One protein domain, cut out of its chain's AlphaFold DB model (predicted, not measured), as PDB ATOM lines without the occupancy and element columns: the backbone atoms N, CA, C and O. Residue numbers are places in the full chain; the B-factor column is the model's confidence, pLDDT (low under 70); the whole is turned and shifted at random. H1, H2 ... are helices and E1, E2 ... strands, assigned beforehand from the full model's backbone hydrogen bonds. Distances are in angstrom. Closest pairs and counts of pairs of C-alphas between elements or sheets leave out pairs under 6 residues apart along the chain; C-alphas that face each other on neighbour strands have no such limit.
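Overview. This is residues 2 to 105 of the 253 residues of an uncharacterized protein of Chryseobacterium gallinarum (UniProt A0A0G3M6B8). A strongly twisted sheet of four strands curls round one short helix, H2, which lies near the middle of the domain. H1 lies well away from the sheet, and the short H3 only grazes the sheet with its residues 85 to 87. The printed part has 104 residues, with three named helices and four named strands in the order H1, H2, E1, E2, E3, H3, E4; the class is mixed, helices and strands, with 51 residues, under half, in named elements. The sheet is mixed, in the order E1, E4, E2, E3. The whole is compact, with a radius of gyration of the C-alphas of 14.9 A and spans of 42 by 35 by 21 A.

Arrangement. Residues 2 to 17 hold no named element, and H1, residues 18 to 28, follows them. H2, residues 34 to 40, is apart from H1. E1, residues 46 to 51, is an edge strand and the parallel neighbour of E4, residues 92 to 100, at 21 degrees between their directions; N 49 and O 97 are 2.8 A apart, within hydrogen-bond range. E2, residues 57 to 65, is the antiparallel neighbour of E4 at 147 degrees, with N 98 and O 57 within hydrogen-bond range at 2.8 A. E3, residues 73 to 77, is the other edge strand and makes a hairpin with E2, antiparallel at 151 degrees; N 74 and O 64 are within hydrogen-bond range at 2.8 A. H1 is not on the sheet, but H2 is on it: the closest C-alphas of H2 and E2 are those of Phe 40 and Val 63, 5.9 A apart, and those of H2 and E3 are Val 36 and Ser 75, 7.0 A apart. H3, residues 84 to 87, only grazes the sheet; its closest C-alpha to E2 is that of Phe 85, 6.9 A from that of Thr 64. E3, H3 and E4 form a split strand-helix-strand unit, two strands running the same way with E2 between them in the sheet, and its crossover is right-handed. In H1 and H2 every O i to N i+4 pair is within hydrogen-bond range; H3 is too short for such a pair.

Along the chain. H1 begins at C-alpha 18 (-9.280, 8.004, 55.924) and is 15.3 A long. H2 measures 9.6 A, E1 16.4 A, E2 25.6 A, E3 13.9 A and H3 5.7 A. E4 spans 26.8 A and ends at C-alpha 100 (-21.447, 41.676, 50.456).

Size, cuts and confidence. The two C-alphas farthest apart are those of Ser 17 and Lys 102, 42.2 A. The printed part has no cut, and no link between named elements is long. Mean pLDDT of the printed part is 90.5; residues 2 and 81 are under 70.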
ATOM      1  N   SER A   2      -4.772  29.920  40.628       62.75
ATOM      2  CA  SER A   2      -3.819  28.829  40.454       62.75
ATOM      3  C   SER A   2      -4.569  27.604  39.915       62.75
ATOM      4  O   SER A   2      -5.723  27.371  40.265       62.75
ATOM      5  N   ILE A   3      -3.959  26.885  38.972       75.19
ATOM      6  CA  ILE A   3      -4.489  25.618  38.447       75.19
ATOM      7  C   ILE A   3      -4.052  24.555  39.457       75.19
ATOM      8  O   ILE A   3      -2.838  24.350  39.561       75.19
ATOM      9  N   PRO A   4      -4.965  23.917  40.216       83.19
ATOM     10  CA  PRO A   4      -4.571  22.867  41.139       83.19
ATOM     11  C   PRO A   4      -3.872  21.733  40.383       83.19
ATOM     12  O   PRO A   4      -4.382  21.238  39.371       83.19
ATOM     13  N   LYS A   5      -2.686  21.357  40.862       89.56
ATOM     14  CA  LYS A   5      -1.880  20.261  40.324       89.56
ATOM     15  C   LYS A   5      -1.524  19.327  41.459       89.56
ATOM     16  O   LYS A   5      -0.877  19.752  42.409       89.56
ATOM     17  N   PHE A   6      -1.935  18.077  41.325       91.75
ATOM     18  CA  PHE A   6      -1.780  17.078  42.370       91.75
ATOM     19  C   PHE A   6      -0.819  15.973  41.947       91.75
ATOM     20  O   PHE A   6      -0.754  15.592  40.774       91.75
ATOM     21  N   ASP A   7      -0.105  15.419  42.922       90.38
ATOM     22  CA  ASP A   7       0.799  14.286  42.718       90.38
ATOM     23  C   ASP A   7       0.027  13.032  42.267       90.38
ATOM     24  O   ASP A   7       0.503  12.210  41.470       90.38
ATOM     25  N   GLU A   8      -1.218  12.911  42.722       91.88
ATOM     26  CA  GLU A   8      -2.131  11.819  42.418       91.88
ATOM     27  C   GLU A   8      -3.527  12.311  42.029       91.88
ATOM     28  O   GLU A   8      -3.865  13.479  42.185       91.88
ATOM     29  N   SER A   9      -4.315  11.415  41.433       92.88
ATOM     30  CA  SER A   9      -5.634  11.770  40.914       92.88
ATOM     31  C   SER A   9      -6.624  11.978  42.057       92.88
ATOM     32  O   SER A   9      -6.753  11.115  42.922       92.88
ATOM     33  N   LEU A  10      -7.384  13.073  42.008       93.44
ATOM     34  CA  LEU A  10      -8.574  13.268  42.839       93.44
ATOM     35  C   LEU A  10      -9.671  12.246  42.516       93.44
ATOM     36  O   LEU A  10     -10.542  11.967  43.341       93.44
ATOM     37  N   THR A  11      -9.673  11.691  41.303       91.75
ATOM     38  CA  THR A  11     -10.672  10.698  40.912       91.75
ATOM     39  C   THR A  11     -10.493   9.427  41.739       91.75
ATOM     40  O   THR A  11      -9.449   8.785  41.697       91.75
ATOM     41  N   GLY A  12     -11.539   9.049  42.476       89.50
ATOM     42  CA  GLY A  12     -11.513   7.878  43.355       89.50
ATOM     43  C   GLY A  12     -10.949   8.144  44.753       89.50
ATOM     44  O   GLY A  12     -10.785   7.188  45.501       89.50
ATOM     45  N   ILE A  13     -10.705   9.404  45.142       94.19
ATOM     46  CA  ILE A  13     -10.185   9.741  46.480       94.19
ATOM     47  C   ILE A  13     -11.040   9.144  47.612       94.19
ATOM     48  O   ILE A  13     -10.502   8.593  48.563       94.19
ATOM     49  N   PHE A  14     -12.368   9.120  47.457       94.12
ATOM     50  CA  PHE A  14     -13.302   8.532  48.430       94.12
ATOM     51  C   PHE A  14     -13.290   6.994  48.500       94.12
ATOM     52  O   PHE A  14     -14.058   6.411  49.257       94.12
ATOM     53  N   GLN A  15     -12.478   6.322  47.682       95.56
ATOM     54  CA  GLN A  15     -12.268   4.869  47.751       95.56
ATOM     55  C   GLN A  15     -11.048   4.508  48.608       95.56
ATOM     56  O   GLN A  15     -10.799   3.325  48.843       95.56
ATOM     57  N   LYS A  16     -10.268   5.509  49.026       95.62
ATOM     58  CA  LYS A  16      -9.097   5.333  49.877       95.62
ATOM     59  C   LYS A  16      -9.480   5.266  51.356       95.62
ATOM     60  O   LYS A  16     -10.627   5.519  51.715       95.62
ATOM     61  N   SER A  17      -8.515   4.897  52.197       96.75
ATOM     62  CA  SER A  17      -8.678   4.967  53.650       96.75
ATOM     63  C   SER A  17      -8.696   6.418  54.140       96.75
ATOM     64  O   SER A  17      -8.184   7.304  53.455       96.75
ATOM     65  N   ASP A  18      -9.251   6.661  55.329       94.94
ATOM     66  CA  ASP A  18      -9.280   8.004  55.924       94.94
ATOM     67  C   ASP A  18      -7.863   8.588  56.082       94.94
ATOM     68  O   ASP A  18      -7.642   9.748  55.740       94.94
ATOM     69  N   ASP A  19      -6.889   7.770  56.502       95.62
ATOM     70  CA  ASP A  19      -5.484   8.180  56.646       95.62
ATOM     71  C   ASP A  19      -4.880   8.611  55.298       95.62
ATOM     72  O   ASP A  19      -4.251   9.665  55.200       95.62
ATOM     73  N   ASP A  20      -5.138   7.855  54.225       95.06
ATOM     74  CA  ASP A  20      -4.659   8.206  52.882       95.06
ATOM     75  C   ASP A  20      -5.304   9.498  52.352       95.06
ATOM     76  O   ASP A  20      -4.677  10.251  51.603       95.06
ATOM     77  N   ILE A  21      -6.572   9.751  52.698       94.88
ATOM     78  CA  ILE A  21      -7.271  10.986  52.323       94.88
ATOM     79  C   ILE A  21      -6.643  12.173  53.053       94.88
ATOM     80  O   ILE A  21      -6.379  13.198  52.420       94.88
ATOM     81  N   VAL A  22      -6.378  12.041  54.357       93.38
ATOM     82  CA  VAL A  22      -5.710  13.079  55.156       93.38
ATOM     83  C   VAL A  22      -4.328  13.380  54.582       93.38
ATOM     84  O   VAL A  22      -4.033  14.539  54.288       93.38
ATOM     85  N   ASP A  23      -3.517  12.353  54.332       93.94
ATOM     86  CA  ASP A  23      -2.183  12.509  53.747       93.94
ATOM     87  C   ASP A  23      -2.230  13.189  52.375       93.94
ATOM     88  O   ASP A  23      -1.411  14.065  52.072       93.94
ATOM     89  N   PHE A  24      -3.207  12.826  51.537       93.94
ATOM     90  CA  PHE A  24      -3.406  13.480  50.251       93.94
ATOM     91  C   PHE A  24      -3.735  14.965  50.419       93.94
ATOM     92  O   PHE A  24      -3.069  15.801  49.800       93.94
ATOM     93  N   VAL A  25      -4.732  15.292  51.249       92.31
ATOM     94  CA  VAL A  25      -5.190  16.668  51.489       92.31
ATOM     95  C   VAL A  25      -4.038  17.524  52.003       92.31
ATOM     96  O   VAL A  25      -3.756  18.560  51.406       92.31
ATOM     97  N   MET A  26      -3.308  17.056  53.017       90.56
ATOM     98  CA  MET A  26      -2.204  17.802  53.634       90.56
ATOM     99  C   MET A  26      -1.041  18.079  52.677       90.56
ATOM    100  O   MET A  26      -0.315  19.057  52.847       90.56
ATOM    101  N   ARG A  27      -0.847  17.232  51.664       91.50
ATOM    102  CA  ARG A  27       0.219  17.402  50.670       91.50
ATOM    103  C   ARG A  27      -0.186  18.224  49.454       91.50
ATOM    104  O   ARG A  27       0.667  18.875  48.858       91.50
ATOM    105  N   ASN A  28      -1.443  18.116  49.032       91.19
ATOM    106  CA  ASN A  28      -1.868  18.531  47.695       91.19
ATOM    107  C   ASN A  28      -2.886  19.670  47.712       91.19
ATOM    108  O   ASN A  28      -2.940  20.451  46.762       91.19
ATOM    109  N   ILE A  29      -3.710  19.756  48.757       90.94
ATOM    110  CA  ILE A  29      -4.797  20.722  48.838       90.94
ATOM    111  C   ILE A  29      -4.350  21.904  49.687       90.94
ATOM    112  O   ILE A  29      -3.945  21.773  50.836       90.94
ATOM    113  N   THR A  30      -4.449  23.086  49.099       88.94
ATOM    114  CA  THR A  30      -4.120  24.359  49.742       88.94
ATOM    115  C   THR A  30      -5.375  25.200  49.926       88.94
ATOM    116  O   THR A  30      -6.401  24.962  49.281       88.94
ATOM    117  N   ILE A  31      -5.272  26.253  50.739       82.44
ATOM    118  CA  ILE A  31      -6.355  27.227  50.931       82.44
ATOM    119  C   ILE A  31      -6.826  27.874  49.616       82.44
ATOM    120  O   ILE A  31      -7.989  28.231  49.470       82.44
ATOM    121  N   GLU A  32      -5.961  27.968  48.604       82.88
ATOM    122  CA  GLU A  32      -6.351  28.503  47.295       82.88
ATOM    123  C   GLU A  32      -7.103  27.493  46.418       82.88
ATOM    124  O   GLU A  32      -7.821  27.879  45.493       82.88
ATOM    125  N   THR A  33      -6.902  26.196  46.655       89.88
ATOM    126  CA  THR A  33      -7.303  25.134  45.722       89.88
ATOM    127  C   THR A  33      -8.445  24.265  46.242       89.88
ATOM    128  O   THR A  33      -9.081  23.573  45.440       89.88
ATOM    129  N   PHE A  34      -8.766  24.318  47.540       91.38
ATOM    130  CA  PHE A  34      -9.759  23.427  48.147       91.38
ATOM    131  C   PHE A  34     -11.162  23.583  47.549       91.38
ATOM    132  O   PHE A  34     -11.786  22.574  47.239       91.38
ATOM    133  N   ILE A  35     -11.640  24.810  47.298       92.75
ATOM    134  CA  ILE A  35     -12.994  25.041  46.756       92.75
ATOM    135  C   ILE A  35     -13.129  24.405  45.377       92.75
ATOM    136  O   ILE A  35     -14.071  23.667  45.114       92.75
ATOM    137  N   VAL A  36     -12.167  24.669  44.491       93.88
ATOM    138  CA  VAL A  36     -12.180  24.120  43.130       93.88
ATOM    139  C   VAL A  36     -12.081  22.594  43.165       93.88
ATOM    140  O   VAL A  36     -12.751  21.927  42.380       93.88
ATOM    141  N   SER A  37     -11.302  22.041  44.094       94.62
ATOM    142  CA  SER A  37     -11.170  20.592  44.291       94.62
ATOM    143  C   SER A  37     -12.462  19.958  44.809       94.62
ATOM    144  O   SER A  37     -12.887  18.924  44.300       94.62
ATOM    145  N   ALA A  38     -13.130  20.598  45.770       94.62
ATOM    146  CA  ALA A  38     -14.406  20.150  46.316       94.62
ATOM    147  C   ALA A  38     -15.527  20.221  45.273       94.62
ATOM    148  O   ALA A  38     -16.312  19.278  45.153       94.62
ATOM    149  N   CYS A  39     -15.553  21.287  44.464       95.38
ATOM    150  CA  CYS A  39     -16.423  21.360  43.297       95.38
ATOM    151  C   CYS A  39     -16.107  20.216  42.335       95.38
ATOM    152  O   CYS A  39     -17.017  19.470  42.017       95.38
ATOM    153  N   PHE A  40     -14.835  19.997  41.964       95.12
ATOM    154  CA  PHE A  40     -14.430  18.913  41.057       95.12
ATOM    155  C   PHE A  40     -14.891  17.520  41.530       95.12
ATOM    156  O   PHE A  40     -15.310  16.682  40.729       95.12
ATOM    157  N   LEU A  41     -14.838  17.271  42.838       94.75
ATOM    158  CA  LEU A  41     -15.319  16.041  43.473       94.75
ATOM    159  C   LEU A  41     -16.848  15.967  43.610       94.75
ATOM    160  O   LEU A  41     -17.364  14.959  44.091       94.75
ATOM    161  N   LYS A  42     -17.571  17.011  43.190       94.38
ATOM    162  CA  LYS A  42     -19.023  17.189  43.335       94.38
ATOM    163  C   LYS A  42     -19.499  17.151  44.787       94.38
ATOM    164  O   LYS A  42     -20.624  16.743  45.058       94.38
ATOM    165  N   ILE A  43     -18.644  17.589  45.714       94.50
ATOM    166  CA  ILE A  43     -19.041  17.842  47.104       94.50
ATOM    167  C   ILE A  43     -19.951  19.075  47.143       94.50
ATOM    168  O   ILE A  43     -20.961  19.070  47.841       94.50
ATOM    169  N   PHE A  44     -19.611  20.102  46.356       95.19
ATOM    170  CA  PHE A  44     -20.382  21.337  46.228       95.19
ATOM    171  C   PHE A  44     -20.714  21.617  44.762       95.19
ATOM    172  O   PHE A  44     -19.838  21.617  43.899       95.19
ATOM    173  N   ASP A  45     -21.977  21.905  44.482       95.25
ATOM    174  CA  ASP A  45     -22.477  22.419  43.202       95.25
ATOM    175  C   ASP A  45     -22.728  23.938  43.243       95.25
ATOM    176  O   ASP A  45     -22.873  24.590  42.202       95.25
ATOM    177  N   LYS A  46     -22.725  24.521  44.445       96.12
ATOM    178  CA  LYS A  46     -22.889  25.946  44.707       96.12
ATOM    179  C   LYS A  46     -21.954  26.406  45.826       96.12
ATOM    180  O   LYS A  46     -21.811  25.739  46.843       96.12
ATOM    181  N   VAL A  47     -21.353  27.579  45.639       96.44
ATOM    182  CA  VAL A  47     -20.521  28.261  46.637       96.44
ATOM    183  C   VAL A  47     -21.007  29.697  46.785       96.44
ATOM    184  O   VAL A  47     -20.955  30.465  45.822       96.44
ATOM    185  N   ASP A  48     -21.448  30.058  47.987       95.94
ATOM    186  CA  ASP A  48     -21.811  31.427  48.350       95.94
ATOM    187  C   ASP A  48     -20.691  32.030  49.210       95.94
ATOM    188  O   ASP A  48     -20.489  31.648  50.356       95.94
ATOM    189  N   TRP A  49     -19.936  32.963  48.632       95.69
ATOM    190  CA  TRP A  49     -18.779  33.593  49.263       95.69
ATOM    191  C   TRP A  49     -19.146  34.989  49.783       95.69
ATOM    192  O   TRP A  49     -19.352  35.920  48.996       95.69
ATOM    193  N   ILE A  50     -19.232  35.149  51.103       95.06
ATOM    194  CA  ILE A  50     -19.660  36.394  51.760       95.06
ATOM    195  C   ILE A  50     -18.428  37.191  52.201       95.06
ATOM    196  O   ILE A  50     -17.525  36.654  52.833       95.06
ATOM    197  N   GLN A  51     -18.371  38.481  51.863       91.88
ATOM    198  CA  GLN A  51     -17.236  39.356  52.176       91.88
ATOM    199  C   GLN A  51     -17.686  40.701  52.722       91.88
ATOM    200  O   GLN A  51     -18.658  41.276  52.237       91.88
ATOM    201  N   ILE A  52     -16.890  41.256  53.637       87.69
ATOM    202  CA  ILE A  52     -17.033  42.650  54.056       87.69
ATOM    203  C   ILE A  52     -16.677  43.580  52.895       87.69
ATOM    204  O   ILE A  52     -15.591  43.475  52.306       87.69
ATOM    205  N   ASP A  53     -17.601  44.490  52.586       84.88
ATOM    206  CA  ASP A  53     -17.494  45.472  51.500       84.88
ATOM    207  C   ASP A  53     -17.284  44.820  50.118       84.88
ATOM    208  O   ASP A  53     -16.701  45.408  49.204       84.88
ATOM    209  N   GLY A  54     -17.736  43.570  49.964       85.00
ATOM    210  CA  GLY A  54     -17.669  42.833  48.708       85.00
ATOM    211  C   GLY A  54     -18.601  43.400  47.635       85.00
ATOM    212  O   GLY A  54     -19.563  44.110  47.915       85.00
ATOM    213  N   VAL A  55     -18.346  43.046  46.375       90.31
ATOM    214  CA  VAL A  55     -19.290  43.312  45.280       90.31
ATOM    215  C   VAL A  55     -20.122  42.065  45.032       90.31
ATOM    216  O   VAL A  55     -19.583  40.981  44.790       90.31
ATOM    217  N   THR A  56     -21.440  42.238  45.047       93.56
ATOM    218  CA  THR A  56     -22.379  41.159  44.758       93.56
ATOM    219  C   THR A  56     -22.279  40.747  43.297       93.56
ATOM    220  O   THR A  56     -22.400  41.574  42.394       93.56
ATOM    221  N   SER A  57     -22.045  39.464  43.050       94.62
ATOM    222  CA  SER A  57     -21.991  38.905  41.700       94.62
ATOM    223  C   SER A  57     -22.345  37.427  41.718       94.62
ATOM    224  O   SER A  57     -22.102  36.730  42.695       94.62
ATOM    225  N   SER A  58     -22.903  36.942  40.617       94.44
ATOM    226  CA  SER A  58     -23.190  35.526  40.411       94.44
ATOM    227  C   SER A  58     -22.582  35.096  39.089       94.44
ATOM    228  O   SER A  58     -22.632  35.842  38.108       94.44
ATOM    229  N   ARG A  59     -21.970  33.913  39.066       94.00
ATOM    230  CA  ARG A  59     -21.404  33.332  37.848       94.00
ATOM    231  C   ARG A  59     -21.552  31.820  37.846       94.00
ATOM    232  O   ARG A  59     -21.387  31.167  38.875       94.00
ATOM    233  N   GLN A  60     -21.795  31.284  36.658       94.50
ATOM    234  CA  GLN A  60     -21.617  29.867  36.379       94.50
ATOM    235  C   GLN A  60     -20.154  29.622  36.023       94.50
ATOM    236  O   GLN A  60     -19.584  30.319  35.178       94.50
ATOM    237  N   ASN A  61     -19.549  28.640  36.676       93.88
ATOM    238  CA  ASN A  61     -18.213  28.165  36.361       93.88
ATOM    239  C   ASN A  61     -18.285  26.721  35.877       93.88
ATOM    240  O   ASN A  61     -19.192  25.976  36.242       93.88
ATOM    241  N   TYR A  62     -17.294  26.322  35.093       93.56
ATOM    242  CA  TYR A  62     -17.002  24.919  34.839       93.56
ATOM    243  C   TYR A  62     -15.802  24.491  35.676       93.56
ATOM    244  O   TYR A  62     -14.943  25.308  36.011       93.56
ATOM    245  N   VAL A  63     -15.717  23.197  35.960       94.38
ATOM    246  CA  VAL A  63     -14.514  22.548  36.470       94.38
ATOM    247  C   VAL A  63     -14.325  21.210  35.758       94.38
ATOM    248  O   VAL A  63     -15.288  20.517  35.432       94.38
ATOM    249  N   THR A  64     -13.085  20.875  35.430       94.31
ATOM    250  CA  THR A  64     -12.718  19.656  34.703       94.31
ATOM    251  C   THR A  64     -11.278  19.268  35.020       94.31
ATOM    252  O   THR A  64     -10.553  20.035  35.650       94.31
ATOM    253  N   SER A  65     -10.833  18.109  34.550       93.56
ATOM    254  CA  SER A  65      -9.420  17.746  34.531       93.56
ATOM    255  C   SER A  65      -8.863  17.810  33.109       93.56
ATOM    256  O   SER A  65      -9.510  17.404  32.139       93.56
ATOM    257  N   TYR A  66      -7.640  18.322  32.974       89.69
ATOM    258  CA  TYR A  66      -6.891  18.251  31.726       89.69
ATOM    259  C   TYR A  66      -6.620  16.786  31.358       89.69
ATOM    260  O   TYR A  66      -6.094  16.030  32.167       89.69
ATOM    261  N   ASN A  67      -6.971  16.387  30.133       88.62
ATOM    262  CA  ASN A  67      -6.862  15.004  29.645       88.62
ATOM    263  C   ASN A  67      -7.574  13.943  30.514       88.62
ATOM    264  O   ASN A  67      -7.220  12.768  30.430       88.62
ATOM    265  N   ASP A  68      -8.565  14.336  31.325       89.81
ATOM    266  CA  ASP A  68      -9.302  13.437  32.227       89.81
ATOM    267  C   ASP A  68      -8.394  12.630  33.192       89.81
ATOM    268  O   ASP A  68      -8.720  11.508  33.575       89.81
ATOM    269  N   ASP A  69      -7.246  13.186  33.603       91.38
ATOM    270  CA  ASP A  69      -6.283  12.533  34.506       91.38
ATOM    271  C   ASP A  69      -6.626  12.643  36.008       91.38
ATOM    272  O   ASP A  69      -6.063  11.935  36.849       91.38
ATOM    273  N   GLY A  70      -7.543  13.546  36.358       92.69
ATOM    274  CA  GLY A  70      -7.932  13.926  37.718       92.69
ATOM    275  C   GLY A  70      -6.827  14.574  38.565       92.69
ATOM    276  O   GLY A  70      -7.026  14.760  39.760       92.69
ATOM    277  N   LYS A  71      -5.677  14.929  37.981       93.12
ATOM    278  CA  LYS A  71      -4.533  15.569  38.658       93.12
ATOM    279  C   LYS A  71      -4.424  17.056  38.361       93.12
ATOM    280  O   LYS A  71      -4.024  17.831  39.222       93.12
ATOM    281  N   ASN A  72      -4.727  17.440  37.124       92.69
ATOM    282  CA  ASN A  72      -4.586  18.804  36.629       92.69
ATOM    283  C   ASN A  72      -5.971  19.434  36.494       92.69
ATOM    284  O   ASN A  72      -6.626  19.273  35.461       92.69
ATOM    285  N   ILE A  73      -6.434  20.126  37.533       93.44
ATOM    286  CA  ILE A  73      -7.803  20.646  37.574       93.44
ATOM    287  C   ILE A  73      -7.872  22.022  36.926       93.44
ATOM    288  O   ILE A  73      -7.129  22.934  37.270       93.44
ATOM    289  N   ILE A  74      -8.797  22.188  35.988       91.62
ATOM    290  CA  ILE A  74      -9.057  23.443  35.290       91.62
ATOM    291  C   ILE A  74     -10.436  23.934  35.716       91.62
ATOM    292  O   ILE A  74     -11.409  23.190  35.625       91.62
ATOM    293  N   SER A  75     -10.524  25.193  36.142       91.94
ATOM    294  CA  SER A  75     -11.789  25.877  36.410       91.94
ATOM    295  C   SER A  75     -11.804  27.255  35.759       91.94
ATOM    296  O   SER A  75     -10.771  27.922  35.644       91.94
ATOM    297  N   GLY A  76     -12.982  27.687  35.322       90.38
ATOM    298  CA  GLY A  76     -13.163  28.996  34.714       90.38
ATOM    299  C   GLY A  76     -14.625  29.373  34.531       90.38
ATOM    300  O   GLY A  76     -15.530  28.583  34.780       90.38
ATOM    301  N   LEU A  77     -14.839  30.603  34.065       91.12
ATOM    302  CA  LEU A  77     -16.165  31.112  33.727       91.12
ATOM    303  C   LEU A  77     -16.776  30.303  32.581       91.12
ATOM    304  O   LEU A  77     -16.123  30.061  31.562       91.12
ATOM    305  N   LEU A  78     -18.050  29.947  32.722       88.69
ATOM    306  CA  LEU A  78     -18.837  29.386  31.634       88.69
ATOM    307  C   LEU A  78     -19.277  30.527  30.699       88.69
ATOM    308  O   LEU A  78     -20.293  31.174  30.929       88.69
ATOM    309  N   MET A  79     -18.469  30.812  29.674       78.94
ATOM    310  CA  MET A  79     -18.731  31.896  28.710       78.94
ATOM    311  C   MET A  79     -19.645  31.467  27.553       78.94
ATOM    312  O   MET A  79     -20.383  32.289  27.016       78.94
ATOM    313  N   SER A  80     -19.584  30.195  27.156       72.75
ATOM    314  CA  SER A  80     -20.440  29.584  26.137       72.75
ATOM    315  C   SER A  80     -20.473  28.063  26.312       72.75
ATOM    316  O   SER A  80     -19.553  27.476  26.888       72.75
ATOM    317  N   GLU A  81     -21.516  27.421  25.785       69.19
ATOM    318  CA  GLU A  81     -21.644  25.954  25.757       69.19
ATOM    319  C   GLU A  81     -20.619  25.283  24.821       69.19
ATOM    320  O   GLU A  81     -20.374  24.086  24.922       69.19
ATOM    321  N   GLU A  82     -19.957  26.052  23.948       73.69
ATOM    322  CA  GLU A  82     -18.936  25.567  23.006       73.69
ATOM    323  C   GLU A  82     -17.521  25.483  23.609       73.69
ATOM    324  O   GLU A  82     -16.542  25.280  22.888       73.69
ATOM    325  N   ASN A  83     -17.369  25.651  24.924       76.88
ATOM    326  CA  ASN A  83     -16.059  25.555  25.559       76.88
ATOM    327  C   ASN A  83     -15.490  24.124  25.398       76.88
ATOM    328  O   ASN A  83     -16.094  23.174  25.899       76.88
ATOM    329  N   PRO A  84     -14.316  23.938  24.755       79.50
ATOM    330  CA  PRO A  84     -13.761  22.609  24.479       79.50
ATOM    331  C   PRO A  84     -13.512  21.787  25.750       79.50
ATOM    332  O   PRO A  84     -13.590  20.563  25.715       79.50
ATOM    333  N   PHE A  85     -13.283  22.443  26.891       81.06
ATOM    334  CA  PHE A  85     -13.095  21.780  28.183       81.06
ATOM    335  C   PHE A  85     -14.370  21.135  28.747       81.06
ATOM    336  O   PHE A  85     -14.272  20.300  29.647       81.06
ATOM    337  N   LEU A  86     -15.548  21.483  28.216       80.88
ATOM    338  CA  LEU A  86     -16.826  20.852  28.570       80.88
ATOM    339  C   LEU A  86     -17.018  19.480  27.915       80.88
ATOM    340  O   LEU A  86     -17.894  18.728  28.327       80.88
ATOM    341  N   GLN A  87     -16.206  19.136  26.911       81.69
ATOM    342  CA  GLN A  87     -16.275  17.829  26.244       81.69
ATOM    343  C   GLN A  87     -15.562  16.721  27.034       81.69
ATOM    344  O   GLN A  87     -15.747  15.537  26.749       81.69
ATOM    345  N   ASN A  88     -14.749  17.095  28.024       81.62
ATOM    346  CA  ASN A  88     -14.045  16.162  28.897       81.62
ATOM    347  C   ASN A  88     -15.039  15.383  29.770       81.62
ATOM    348  O   ASN A  88     -16.019  15.942  30.265       81.62
ATOM    349  N   LYS A  89     -14.757  14.103  30.036       83.31
ATOM    350  CA  LYS A  89     -15.657  13.231  30.818       83.31
ATOM    351  C   LYS A  89     -15.825  13.696  32.258       83.31
ATOM    352  O   LYS A  89     -16.851  13.437  32.882       83.31
ATOM    353  N   THR A  90     -14.796  14.340  32.791       85.31
ATOM    354  CA  THR A  90     -14.762  14.852  34.163       85.31
ATOM    355  C   THR A  90     -15.448  16.211  34.322       85.31
ATOM    356  O   THR A  90     -15.612  16.687  35.449       85.31
ATOM    357  N   SER A  91     -15.882  16.837  33.222       89.31
ATOM    358  CA  SER A  91     -16.437  18.185  33.254       89.31
ATOM    359  C   SER A  91     -17.800  18.254  33.944       89.31
ATOM    360  O   SER A  91     -18.662  17.391  33.767       89.31
ATOM    361  N   HIS A  92     -17.999  19.307  34.731       91.19
ATOM    362  CA  HIS A  92     -19.303  19.716  35.245       91.19
ATOM    363  C   HIS A  92     -19.290  21.198  35.630       91.19
ATOM    364  O   HIS A  92     -18.235  21.827  35.748       91.19
ATOM    365  N   CYS A  93     -20.486  21.755  35.812       93.31
ATOM    366  CA  CYS A  93     -20.679  23.150  36.181       93.31
ATOM    367  C   CYS A  93     -21.018  23.292  37.663       93.31
ATOM    368  O   CYS A  93     -21.617  22.397  38.258       93.31
ATOM    369  N   TYR A  94     -20.653  24.437  38.229       95.19
ATOM    370  CA  TYR A  94     -21.031  24.846  39.575       95.19
ATOM    371  C   TYR A  94     -21.296  26.354  39.615       95.19
ATOM    372  O   TYR A  94     -20.745  27.137  38.831       95.19
ATOM    373  N   THR A  95     -22.124  26.774  40.563       96.38
ATOM    374  CA  THR A  95     -22.457  28.183  40.778       96.38
ATOM    375  C   THR A  95     -21.500  28.788  41.794       96.38
ATOM    376  O   THR A  95     -21.276  28.220  42.859       96.38
ATOM    377  N   PHE A  96     -20.953  29.964  41.499       95.94
ATOM    378  CA  PHE A  96     -20.163  30.726  42.461       95.94
ATOM    379  C   PHE A  96     -20.767  32.115  42.620       95.94
ATOM    380  O   PHE A  96     -20.728  32.927  41.693       95.94
ATOM    381  N   ASN A  97     -21.287  32.406  43.802       95.94
ATOM    382  CA  ASN A  97     -21.809  33.717  44.132       95.94
ATOM    383  C   ASN A  97     -20.854  34.426  45.079       95.94
ATOM    384  O   ASN A  97     -20.269  33.825  45.974       95.94
ATOM    385  N   LYS A  98     -20.714  35.728  44.879       95.81
ATOM    386  CA  LYS A  98     -20.117  36.636  45.846       95.81
ATOM    387  C   LYS A  98     -21.210  37.530  46.377       95.81
ATOM    388  O   LYS A  98     -21.987  38.067  45.590       95.81
ATOM    389  N   PHE A  99     -21.219  37.733  47.681       95.50
ATOM    390  CA  PHE A  99     -22.117  38.665  48.339       95.50
ATOM    391  C   PHE A  99     -21.316  39.620  49.210       95.50
ATOM    392  O   PHE A  99     -20.318  39.232  49.819       95.50
ATOM    393  N   SER A 100     -21.776  40.866  49.288       93.38
ATOM    394  CA  SER A 100     -21.447  41.676  50.456       93.38
ATOM    395  C   SER A 100     -22.232  41.174  51.660       93.38
ATOM    396  O   SER A 100     -23.325  40.614  51.511       93.38
ATOM    397  N   GLU A 101     -21.734  41.466  52.855       89.50
ATOM    398  CA  GLU A 101     -22.459  41.234  54.094       89.50
ATOM    399  C   GLU A 101     -23.856  41.868  54.038       89.50
ATOM    400  O   GLU A 101     -24.835  41.240  54.401       89.50
ATOM    401  N   LYS A 102     -24.018  43.055  53.449       90.50
ATOM    402  CA  LYS A 102     -25.318  43.753  53.388       90.50
ATOM    403  C   LYS A 102     -26.339  43.148  52.422       90.50
ATOM    404  O   LYS A 102     -27.519  43.458  52.534       90.50
ATOM    405  N   THR A 103     -25.902  42.358  51.447       91.69
ATOM    406  CA  THR A 103     -26.765  41.894  50.343       91.69
ATOM    407  C   THR A 103     -27.032  40.401  50.358       91.69
ATOM    408  O   THR A 103     -27.899  39.943  49.617       91.69
ATOM    409  N   PHE A 104     -26.301  39.641  51.174       92.38
ATOM    410  CA  PHE A 104     -26.557  38.221  51.330       92.38
ATOM    411  C   PHE A 104     -27.968  37.983  51.878       92.38
ATOM    412  O   PHE A 104     -28.325  38.513  52.931       92.38
ATOM    413  N   SER A 105     -28.727  37.149  51.172       89.62
ATOM    414  CA  SER A 105     -29.987  36.581  51.635       89.62
ATOM    415  C   SER A 105     -30.052  35.105  51.261       89.62
ATOM    416  O   SER A 105     -29.668  34.705  50.156       89.62
TER     417      SER A 105